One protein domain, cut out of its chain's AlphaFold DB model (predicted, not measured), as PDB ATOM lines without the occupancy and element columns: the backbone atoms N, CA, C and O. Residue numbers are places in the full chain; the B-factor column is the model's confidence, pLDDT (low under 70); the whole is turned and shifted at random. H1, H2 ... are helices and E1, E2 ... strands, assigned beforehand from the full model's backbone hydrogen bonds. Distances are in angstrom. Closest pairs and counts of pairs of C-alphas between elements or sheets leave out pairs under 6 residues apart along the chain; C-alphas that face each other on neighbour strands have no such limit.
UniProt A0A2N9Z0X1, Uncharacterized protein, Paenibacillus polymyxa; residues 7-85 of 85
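This is residues 7 to 85 of the 85 residues of an uncharacterized protein of Paenibacillus polymyxa (UniProt A0A2N9Z0X1). Two small three-stranded sheets follow each other along the longest axis, E2 E1 E3 towards one end and E4 E5 E6 towards the other, and helix H2 covers one face of the first sheet and reaches over to E4 of the second. The short helix H1 packs on the first sheet's opposite face. The printed part has 79 residues, with two named helices and six named strands in the order E1 E2 H1 E3 E4 E5 E6 H2; both sheets are antiparallel and the class is mixed, helices and strands. It is compact, with a radius of gyration of the C-alphas of 11.3 A, and spans 31 by 23 by 21 A.

Begin at E1, residues 7 to 10, the inner strand of the first sheet. E2, residues 16 to 19, forms a hairpin with it; look for N 9 and O 17, 3.0 A apart. H1, residues 21 to 25, is on this sheet at a height of 7.5 A; the closest C-alphas of E1 and H1 are those of Phe 9 and Ala 24, 5.8 A apart. E3, residues 30 to 33, is antiparallel to E1, with N 8 and O 31 at 2.8 A. E2, H1 and E3 make a split strand-helix-strand unit, two strands of one sheet joined through a helix, with E1 between them in the sheet, and its crossover is right-handed. Next come E4, residues 48 to 53, E5, residues 58 to 61, and E6, residues 69 to 71, a meander, each strand the antiparallel neighbour of the one before. Find N 51 and O 60 at 2.8 A, then N 71 and O 59 at 2.9 A. The closest C-alphas of E2 and E4 are those of Leu 16 and Tyr 52, 5.6 A apart. H2, residues 75 to 84, is on the first sheet at a height of 8.3 A, on the opposite face from H1, and runs across the strands, at 69 degrees to E1 on the local plane. The closest C-alphas of E3 and H2 are those of His 30 and Leu 84, 6.3 A apart; H1 and H2 are apart. In H1 and H2 every O i to N i+4 pair is within hydrogen-bond range.

Find C-alpha 7 at (38.256, -17.367, 10.051), where E1 begins its 10.2 A; E2 measures 10.4 A, H1 5.9 A and E3 9.5 A. E4 starts from C-alpha 48 at (53.894, -9.167, 13.946) and runs 15.8 A; E5 measures 10.5 A and E6 6.4 A. H2 runs 14.3 A to C-alpha 84 at (32.290, -12.141, 17.261).

The farthest C-alphas, those of Glu 22 and Lys 69, are 31.1 A apart. The link from E3 to E4, residues 34 to 47, is long; its residues 44 to 45 pair antiparallel with residues 48 to 49 of E4. The printed part has no cut, and Met 85 is the chain's last residue. The mean pLDDT of the printed part is 95.6, and no printed residue is under 70.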
ATOM      1  N   PHE A   7      39.431 -17.698   9.270       97.06
ATOM      2  CA  PHE A   7      38.256 -17.367  10.051       97.06
ATOM      3  C   PHE A   7      38.702 -16.925  11.432       97.06
ATOM      4  O   PHE A   7      39.414 -17.648  12.124       97.06
ATOM      5  N   ALA A   8      38.296 -15.717  11.810       97.56
ATOM      6  CA  ALA A   8      38.477 -15.191  13.145       97.56
ATOM      7  C   ALA A   8      37.436 -15.801  14.085       97.56
ATOM      8  O   ALA A   8      36.264 -15.903  13.724       97.56
ATOM      9  N   PHE A   9      37.857 -16.162  15.290       97.50
ATOM     10  CA  PHE A   9      36.990 -16.645  16.362       97.50
ATOM     11  C   PHE A   9      37.564 -16.238  17.723       97.50
ATOM     12  O   PHE A   9      38.726 -15.832  17.831       97.50
ATOM     13  N   LEU A  10      36.742 -16.330  18.771       97.25
ATOM     14  CA  LEU A  10      37.198 -16.156  20.148       97.25
ATOM     15  C   LEU A  10      37.436 -17.523  20.782       97.25
ATOM     16  O   LEU A  10      36.532 -18.355  20.826       97.25
ATOM     17  N   SER A  11      38.644 -17.748  21.294       95.06
ATOM     18  CA  SER A  11      38.935 -18.928  22.106       95.06
ATOM     19  C   SER A  11      38.144 -18.896  23.418       95.06
ATOM     20  O   SER A  11      37.588 -17.866  23.812       95.06
ATOM     21  N   SER A  12      38.113 -20.020  24.139       92.06
ATOM     22  CA  SER A  12      37.422 -20.122  25.432       92.06
ATOM     23  C   SER A  12      37.932 -19.113  26.471       92.06
ATOM     24  O   SER A  12      37.161 -18.646  27.309       92.06
ATOM     25  N   ASP A  13      39.204 -18.721  26.378       92.31
ATOM     26  CA  ASP A  13      39.833 -17.687  27.209       92.31
ATOM     27  C   ASP A  13      39.499 -16.251  26.759       92.31
ATOM     28  O   ASP A  13      39.927 -15.276  27.380       92.31
ATOM     29  N   GLY A  14      38.713 -16.100  25.690       94.19
ATOM     30  CA  GLY A  14      38.293 -14.815  25.139       94.19
ATOM     31  C   GLY A  14      39.396 -14.095  24.369       94.19
ATOM     32  O   GLY A  14      39.422 -12.867  24.386       94.19
ATOM     33  N   ILE A  15      40.306 -14.832  23.731       96.88
ATOM     34  CA  ILE A  15      41.387 -14.285  22.897       96.88
ATOM     35  C   ILE A  15      41.000 -14.451  21.426       96.88
ATOM     36  O   ILE A  15      40.416 -15.470  21.058       96.88
ATOM     37  N   LEU A  16      41.303 -13.461  20.585       97.62
ATOM     38  CA  LEU A  16      41.035 -13.546  19.147       97.62
ATOM     39  C   LEU A  16      42.118 -14.375  18.444       97.62
ATOM     40  O   LEU A  16      43.293 -14.012  18.476       97.62
ATOM     41  N   HIS A  17      41.695 -15.448  17.777       97.50
ATOM     42  CA  HIS A  17      42.537 -16.327  16.962       97.50
ATOM     43  C   HIS A  17      42.004 -16.422  15.532       97.50
ATOM     44  O   HIS A  17      40.831 -16.131  15.286       97.50
ATOM     45  N   LEU A  18      42.864 -16.846  14.603       96.88
ATOM     46  CA  LEU A  18      42.490 -17.220  13.244       96.88
ATOM     47  C   LEU A  18      42.813 -18.696  12.990       96.88
ATOM     48  O   LEU A  18      43.869 -19.186  13.384       96.88
ATOM     49  N   HIS A  19      41.927 -19.391  12.286       95.69
ATOM     50  CA  HIS A  19      42.166 -20.749  11.792       95.69
ATOM     51  C   HIS A  19      41.339 -20.993  10.519       95.69
ATOM     52  O   HIS A  19      40.683 -20.077  10.018       95.69
ATOM     53  N   ASP A  20      41.390 -22.197   9.954       94.88
ATOM     54  CA  ASP A  20      40.378 -22.642   8.989       94.88
ATOM     55  C   ASP A  20      38.969 -22.722   9.617       94.88
ATOM     56  O   ASP A  20      38.793 -22.658  10.836       94.88
ATOM     57  N   GLU A  21      37.959 -22.846   8.756       94.88
ATOM     58  CA  GLU A  21      36.545 -22.859   9.143       94.88
ATOM     59  C   GLU A  21      36.187 -24.016  10.084       94.88
ATOM     60  O   GLU A  21      35.454 -23.810  11.049       94.88
ATOM     61  N   GLU A  22      36.715 -25.221   9.833       94.88
ATOM     62  CA  GLU A  22      36.381 -26.422  10.606       94.88
ATOM     63  C   GLU A  22      36.828 -26.267  12.060       94.88
ATOM     64  O   GLU A  22      36.100 -26.633  12.985       94.88
ATOM     65  N   HIS A  23      38.000 -25.671  12.274       93.62
ATOM     66  CA  HIS A  23      38.493 -25.386  13.614       93.62
ATOM     67  C   HIS A  23      37.749 -24.210  14.256       93.62
ATOM     68  O   HIS A  23      37.305 -24.312  15.398       93.62
ATOM     69  N   ALA A  24      37.552 -23.108  13.526       94.50
ATOM     70  CA  ALA A  24      36.868 -21.927  14.050       94.50
ATOM     71  C   ALA A  24      35.420 -22.235  14.483       94.50
ATOM     72  O   ALA A  24      34.956 -21.741  15.513       94.50
ATOM     73  N   ALA A  25      34.726 -23.114  13.754       94.88
ATOM     74  CA  ALA A  25      33.374 -23.559  14.078       94.88
ATOM     75  C   ALA A  25      33.276 -24.284  15.435       94.88
ATOM     76  O   ALA A  25      32.228 -24.229  16.082       94.88
ATOM     77  N   GLN A  26      34.359 -24.908  15.917       95.56
ATOM     78  CA  GLN A  26      34.393 -25.572  17.232       95.56
ATOM     79  C   GLN A  26      34.321 -24.573  18.396       95.56
ATOM     80  O   GLN A  26      33.937 -24.939  19.505       95.56
ATOM     81  N   HIS A  27      34.639 -23.302  18.137       93.44
ATOM     82  CA  HIS A  27      34.605 -22.216  19.116       93.44
ATOM     83  C   HIS A  27      33.323 -21.366  19.034       93.44
ATOM     84  O   HIS A  27      33.179 -20.377  19.753       93.44
ATOM     85  N   GLY A  28      32.358 -21.767  18.200       91.75
ATOM     86  CA  GLY A  28      31.064 -21.104  18.060       91.75
ATOM     87  C   GLY A  28      31.054 -20.057  16.949       91.75
ATOM     88  O   GLY A  28      31.191 -20.388  15.769       91.75
ATOM     89  N   LYS A  29      30.806 -18.791  17.308       95.50
ATOM     90  CA  LYS A  29      30.703 -17.696  16.333       95.50
ATOM     91  C   LYS A  29      32.075 -17.436  15.710       95.50
ATOM     92  O   LYS A  29      33.058 -17.270  16.426       95.50
ATOM     93  N   HIS A  30      32.118 -17.389  14.384       96.81
ATOM     94  CA  HIS A  30      33.326 -17.157  13.601       96.81
ATOM     95  C   HIS A  30      33.012 -16.263  12.395       96.81
ATOM     96  O   HIS A  30      31.871 -16.213  11.931       96.81
ATOM     97  N   VAL A  31      34.015 -15.532  11.904       96.94
ATOM     98  CA  VAL A  31      33.880 -14.576  10.794       96.94
ATOM     99  C   VAL A  31      35.058 -14.735   9.843       96.94
ATOM    100  O   VAL A  31      36.210 -14.726  10.272       96.94
ATOM    101  N   GLN A  32      34.789 -14.865   8.544       96.19
ATOM    102  CA  GLN A  32      35.847 -14.923   7.538       96.19
ATOM    103  C   GLN A  32      36.626 -13.601   7.498       96.19
ATOM    104  O   GLN A  32      36.043 -12.519   7.494       96.19
ATOM    105  N   THR A  33      37.952 -13.679   7.418       95.06
ATOM    106  CA  THR A  33      38.847 -12.523   7.370       95.06
ATOM    107  C   THR A  33      39.900 -12.668   6.273       95.06
ATOM    108  O   THR A  33      40.213 -13.762   5.808       95.06
ATOM    109  N   SER A  34      40.448 -11.532   5.842       93.50
ATOM    110  CA  SER A  34      41.616 -11.474   4.953       93.50
ATOM    111  C   SER A  34      42.941 -11.386   5.716       93.50
ATOM    112  O   SER A  34      43.994 -11.324   5.085       93.50
ATOM    113  N   LEU A  35      42.903 -11.348   7.052       94.75
ATOM    114  CA  LEU A  35      44.110 -11.401   7.874       94.75
ATOM    115  C   LEU A  35      44.765 -12.783   7.788       94.75
ATOM    116  O   LEU A  35      44.094 -13.806   7.643       94.75
ATOM    117  N   THR A  36      46.085 -12.792   7.915       94.88
ATOM    118  CA  THR A  36      46.886 -14.003   8.108       94.88
ATOM    119  C   THR A  36      47.204 -14.183   9.582       94.88
ATOM    120  O   THR A  36      47.200 -13.211  10.332       94.88
ATOM    121  N   ASP A  37      47.522 -15.403   9.984       94.31
ATOM    122  CA  ASP A  37      48.006 -15.757  11.318       94.31
ATOM    123  C   ASP A  37      49.490 -16.129  11.340       94.31
ATOM    124  O   ASP A  37      50.084 -16.439  10.304       94.31
ATOM    125  N   ASP A  38      50.082 -16.064  12.533       92.81
ATOM    126  CA  ASP A  38      51.382 -16.659  12.831       92.81
ATOM    127  C   ASP A  38      51.251 -18.174  13.084       92.81
ATOM    128  O   ASP A  38      50.161 -18.742  13.059       92.81
ATOM    129  N   GLU A  39      52.367 -18.846  13.373       89.94
ATOM    130  CA  GLU A  39      52.388 -20.283  13.693       89.94
ATOM    131  C   GLU A  39      51.532 -20.671  14.914       89.94
ATOM    132  O   GLU A  39      51.135 -21.829  15.048       89.94
ATOM    133  N   SER A  40      51.214 -19.704  15.777       91.06
ATOM    134  CA  SER A  40      50.376 -19.876  16.965       91.06
ATOM    135  C   SER A  40      48.886 -19.590  16.714       91.06
ATOM    136  O   SER A  40      48.077 -19.703  17.639       91.06
ATOM    137  N   GLY A  41      48.504 -19.193  15.495       93.88
ATOM    138  CA  GLY A  41      47.123 -18.857  15.147       93.88
ATOM    139  C   GLY A  41      46.682 -17.453  15.578       93.88
ATOM    140  O   GLY A  41      45.481 -17.183  15.615       93.88
ATOM    141  N   TYR A  42      47.600 -16.550  15.939       96.38
ATOM    142  CA  TYR A  42      47.269 -15.156  16.241       96.38
ATOM    143  C   TYR A  42      47.292 -14.302  14.976       96.38
ATOM    144  O   TYR A  42      48.185 -14.467  14.147       96.38
ATOM    145  N   PRO A  43      46.365 -13.340  14.824       96.62
ATOM    146  CA  PRO A  43      46.354 -12.451  13.669       96.62
ATOM    147  C   PRO A  43      47.663 -11.662  13.545       96.62
ATOM    148  O   PRO A  43      48.142 -11.062  14.505       96.62
ATOM    149  N   VAL A  44      48.208 -11.603  12.336       96.38
ATOM    150  CA  VAL A  44      49.413 -10.847  11.999       96.38
ATOM    151  C   VAL A  44      49.027  -9.448  11.540       96.38
ATOM    152  O   VAL A  44      48.290  -9.279  10.568       96.38
ATOM    153  N   ILE A  45      49.566  -8.437  12.214       95.44
ATOM    154  CA  ILE A  45      49.393  -7.023  11.879       95.44
ATOM    155  C   ILE A  45      50.777  -6.431  11.641       95.44
ATOM    156  O   ILE A  45      51.652  -6.523  12.497       95.44
ATOM    157  N   GLU A  46      50.987  -5.860  10.453       92.00
ATOM    158  CA  GLU A  46      52.277  -5.275  10.043       92.00
ATOM    159  C   GLU A  46      53.481  -6.230  10.208       92.00
ATOM    160  O   GLU A  46      54.607  -5.801  10.445       92.00
ATOM    161  N   GLY A  47      53.249  -7.539  10.055       93.00
ATOM    162  CA  GLY A  47      54.282  -8.577  10.149       93.00
ATOM    163  C   GLY A  47      54.503  -9.154  11.550       93.00
ATOM    164  O   GLY A  47      55.292 -10.083  11.686       93.00
ATOM    165  N   GLU A  48      53.793  -8.668  12.570       95.38
ATOM    166  CA  GLU A  48      53.894  -9.167  13.946       95.38
ATOM    167  C   GLU A  48      52.611  -9.911  14.340       95.38
ATOM    168  O   GLU A  48      51.508  -9.410  14.117       95.38
ATOM    169  N   GLY A  49      52.741 -11.091  14.956       96.31
ATOM    170  CA  GLY A  49      51.612 -11.795  15.571       96.31
ATOM    171  C   GLY A  49      51.075 -11.018  16.776       96.31
ATOM    172  O   GLY A  49      51.838 -10.659  17.680       96.31
ATOM    173  N   VAL A  50      49.770 -10.738  16.780       97.88
ATOM    174  CA  VAL A  50      49.101  -9.906  17.785       97.88
ATOM    175  C   VAL A  50      48.158 -10.738  18.644       97.88
ATOM    176  O   VAL A  50      47.125 -11.216  18.182       97.88
ATOM    177  N   VAL A  51      48.450 -10.815  19.940       97.94
ATOM    178  CA  VAL A  51      47.548 -11.396  20.940       97.94
ATOM    179  C   VAL A  51      46.553 -10.324  21.376       97.94
ATOM    180  O   VAL A  51      46.919  -9.386  22.090       97.94
ATOM    181  N   TYR A  52      45.295 -10.439  20.946       98.25
ATOM    182  CA  TYR A  52      44.243  -9.474  21.276       98.25
ATOM    183  C   TYR A  52      43.219 -10.041  22.264       98.25
ATOM    184  O   TYR A  52      42.639 -11.099  22.027       98.25
ATOM    185  N   TYR A  53      42.975  -9.287  23.340       97.81
ATOM    186  CA  TYR A  53      41.989  -9.551  24.390       97.81
ATOM    187  C   TYR A  53      40.816  -8.559  24.265       97.81
ATOM    188  O   TYR A  53      40.877  -7.469  24.848       97.81
ATOM    189  N   PRO A  54      39.721  -8.891  23.551       96.62
ATOM    190  CA  PRO A  54      38.643  -7.943  23.274       96.62
ATOM    191  C   PRO A  54      37.929  -7.409  24.510       96.62
ATOM    192  O   PRO A  54      37.576  -6.236  24.558       96.62
ATOM    193  N   ARG A  55      37.759  -8.246  25.539       94.81
ATOM    194  CA  ARG A  55      37.098  -7.847  26.794       94.81
ATOM    195  C   ARG A  55      37.878  -6.791  27.576       94.81
ATOM    196  O   ARG A  55      37.289  -6.072  28.374       94.81
ATOM    197  N   GLU A  56      39.190  -6.717  27.366       96.06
ATOM    198  CA  GLU A  56      40.069  -5.736  28.008       96.06
ATOM    199  C   GLU A  56      40.445  -4.581  27.071       96.06
ATOM    200  O   GLU A  56      41.079  -3.626  27.513       96.06
ATOM    201  N   ASP A  57      40.095  -4.685  25.786       96.88
ATOM    202  CA  ASP A  57      40.598  -3.850  24.695       96.88
ATOM    203  C   ASP A  57      42.133  -3.706  24.678       96.88
ATOM    204  O   ASP A  57      42.670  -2.632  24.399       96.88
ATOM    205  N   LYS A  58      42.862  -4.794  24.965       97.81
ATOM    206  CA  LYS A  58      44.336  -4.805  24.987       97.81
ATOM    207  C   LYS A  58      44.917  -5.748  23.947       97.81
ATOM    208  O   LYS A  58      44.504  -6.902  23.856       97.81
ATOM    209  N   ALA A  59      45.921  -5.266  23.224       98.00
ATOM    210  CA  ALA A  59      46.672  -6.027  22.237       98.00
ATOM    211  C   ALA A  59      48.162  -6.069  22.594       98.00
ATOM    212  O   ALA A  59      48.735  -5.066  23.026       98.00
ATOM    213  N   TYR A  60      48.789  -7.222  22.390       98.19
ATOM    214  CA  TYR A  60      50.195  -7.458  22.698       98.19
ATOM    215  C   TYR A  60      50.910  -8.068  21.497       98.19
ATOM    216  O   TYR A  60      50.321  -8.846  20.753       98.19
ATOM    217  N   ILE A  61      52.186  -7.729  21.334       97.12
ATOM    218  CA  ILE A  61      53.111  -8.386  20.399       97.12
ATOM    219  C   ILE A  61      54.283  -8.979  21.175       97.12
ATOM    220  O   ILE A  61      54.588  -8.524  22.283       97.12
ATOM    221  N   LYS A  62      54.985  -9.944  20.568       93.62
ATOM    222  CA  LYS A  62      56.176 -10.591  21.153       93.62
ATOM    223  C   LYS A  62      55.919 -11.165  22.551       93.62
ATOM    224  O   LYS A  62      56.718 -10.950  23.455       93.62
ATOM    225  N   GLY A  63      54.778 -11.825  22.722       93.81
ATOM    226  CA  GLY A  63      54.305 -12.350  24.002       93.81
ATOM    227  C   GLY A  63      52.849 -11.972  24.255       93.81
ATOM    228  O   GLY A  63      52.145 -11.498  23.361       93.81
ATOM    229  N   ASN A  64      52.391 -12.175  25.487       94.25
ATOM    230  CA  ASN A  64      51.002 -11.930  25.883       94.25
ATOM    231  C   ASN A  64      50.909 -10.965  27.080       94.25
ATOM    232  O   ASN A  64      51.846 -10.224  27.353       94.25
ATOM    233  N   LYS A  65      49.796 -10.943  27.826       93.69
ATOM    234  CA  LYS A  65      49.647 -10.059  29.000       93.69
ATOM    235  C   LYS A  65      50.730 -10.211  30.086       93.69
ATOM    236  O   LYS A  65      50.853  -9.316  30.918       93.69
ATOM    237  N   GLY A  66      51.445 -11.340  30.131       95.44
ATOM    238  CA  GLY A  66      52.474 -11.634  31.131       95.44
ATOM    239  C   GLY A  66      53.871 -11.120  30.775       95.44
ATOM    240  O   GLY A  66      54.561 -10.604  31.650       95.44
ATOM    241  N   ASP A  67      54.283 -11.249  29.514       96.12
ATOM    242  CA  ASP A  67      55.652 -10.955  29.056       96.12
ATOM    243  C   ASP A  67      55.717 -10.084  27.787       96.12
ATOM    244  O   ASP A  67      56.780  -9.580  27.426       96.12
ATOM    245  N   GLY A  68      54.582  -9.892  27.118       95.75
ATOM    246  CA  GLY A  68      54.487  -9.221  25.832       95.75
ATOM    247  C   GLY A  68      54.517  -7.701  25.919       95.75
ATOM    248  O   GLY A  68      54.288  -7.071  26.956       95.75
ATOM    249  N   LYS A  69      54.747  -7.080  24.765       97.62
ATOM    250  CA  LYS A  69      54.727  -5.628  24.611       97.62
ATOM    251  C   LYS A  69      53.313  -5.161  24.277       97.62
ATOM    252  O   LYS A  69      52.806  -5.462  23.199       97.62
ATOM    253  N   LEU A  70      52.714  -4.374  25.172       98.00
ATOM    254  CA  LEU A  70      51.434  -3.704  24.928       98.00
ATOM    255  C   LEU A  70      51.550  -2.746  23.732       98.00
ATOM    256  O   LEU A  70      52.479  -1.935  23.659       98.00
ATOM    257  N   ILE A  71      50.580  -2.817  22.825       97.75
ATOM    258  CA  ILE A  71      50.437  -1.918  21.678       97.75
ATOM    259  C   ILE A  71      49.030  -1.305  21.650       97.75
ATOM    260  O   ILE A  71      48.110  -1.841  22.275       97.75
ATOM    261  N   PRO A  72      48.823  -0.192  20.923       97.56
ATOM    262  CA  PRO A  72      47.478   0.261  20.601       97.56
ATOM    263  C   PRO A  72      46.715  -0.838  19.861       97.56
ATOM    264  O   PRO A  72      47.237  -1.423  18.912       97.56
ATOM    265  N   THR A  73      45.481  -1.103  20.277       97.56
ATOM    266  CA  THR A  73      44.660  -2.141  19.656       97.56
ATOM    267  C   THR A  73      44.359  -1.801  18.189       97.56
ATOM    268  O   THR A  73      43.700  -0.785  17.931       97.56
ATOM    269  N   PRO A  74      44.774  -2.649  17.227       96.94
ATOM    270  CA  PRO A  74      44.521  -2.424  15.809       96.94
ATOM    271  C   PRO A  74      43.012  -2.362  15.496       96.94
ATOM    272  O   PRO A  74      42.275  -3.266  15.902       96.94
ATOM    273  N   PRO A  75      42.524  -1.356  14.741       97.19
ATOM    274  CA  PRO A  75      41.093  -1.190  14.465       97.19
ATOM    275  C   PRO A  75      40.435  -2.406  13.806       97.19
ATOM    276  O   PRO A  75      39.301  -2.741  14.135       97.19
ATOM    277  N   VAL A  76      41.157  -3.104  12.926       96.62
ATOM    278  CA  VAL A  76      40.663  -4.323  12.266       96.62
ATOM    279  C   VAL A  76      40.355  -5.439  13.270       96.62
ATOM    280  O   VAL A  76      39.354  -6.134  13.124       96.62
ATOM    281  N   LEU A  77      41.151  -5.569  14.336       97.19
ATOM    282  CA  LEU A  77      40.907  -6.560  15.386       97.19
ATOM    283  C   LEU A  77      39.706  -6.171  16.250       97.19
ATOM    284  O   LEU A  77      38.930  -7.042  16.633       97.19
ATOM    285  N   LYS A  78      39.502  -4.867  16.493       96.81
ATOM    286  CA  LYS A  78      38.292  -4.369  17.168       96.81
ATOM    287  C   LYS A  78      37.033  -4.683  16.371       96.81
ATOM    288  O   LYS A  78      36.046  -5.120  16.954       96.81
ATOM    289  N   GLN A  79      37.073  -4.465  15.056       96.88
ATOM    290  CA  GLN A  79      35.939  -4.754  14.182       96.88
ATOM    291  C   GLN A  79      35.597  -6.245  14.226       96.88
ATOM    292  O   GLN A  79      34.468  -6.587  14.560       96.88
ATOM    293  N   LEU A  80      36.588  -7.119  14.005       96.62
ATOM    294  CA  LEU A  80      36.388  -8.569  14.067       96.62
ATOM    295  C   LEU A  80      35.834  -9.004  15.423       96.62
ATOM    296  O   LEU A  80      34.864  -9.748  15.484       96.62
ATOM    297  N   ALA A  81      36.394  -8.504  16.526       95.81
ATOM    298  CA  ALA A  81      35.881  -8.846  17.843       95.81
ATOM    299  C   ALA A  81      34.446  -8.353  18.074       95.81
ATOM    300  O   ALA A  81      33.657  -9.073  18.677       95.81
ATOM    301  N   SER A  82      34.084  -7.166  17.582       95.50
ATOM    302  CA  SER A  82      32.704  -6.671  17.651       95.50
ATOM    303  C   SER A  82      31.731  -7.558  16.879       95.50
ATOM    304  O   SER A  82      30.579  -7.678  17.283       95.50
ATOM    305  N   GLU A  83      32.175  -8.168  15.783       95.94
ATOM    306  CA  GLU A  83      31.367  -9.117  15.021       95.94
ATOM    307  C   GLU A  83      31.275 -10.481  15.709       95.94
ATOM    308  O   GLU A  83      30.296 -11.184  15.491       95.94
ATOM    309  N   LEU A  84      32.240 -10.854  16.552       95.19
ATOM    310  CA  LEU A  84      32.290 -12.141  17.261       95.19
ATOM    311  C   LEU A  84      31.595 -12.138  18.630       95.19
ATOM    312  O   LEU A  84      31.325 -13.213  19.170       95.19
ATOM    313  N   MET A  85      31.306 -10.958  19.182       88.88
ATOM    314  CA  MET A  85      30.552 -10.787  20.431       88.88
ATOM    315  C   MET A  85      29.033 -10.889  20.238       88.88
ATOM    316  O   MET A  85      28.551 -10.880  19.073       88.88
TER     317      MET A  85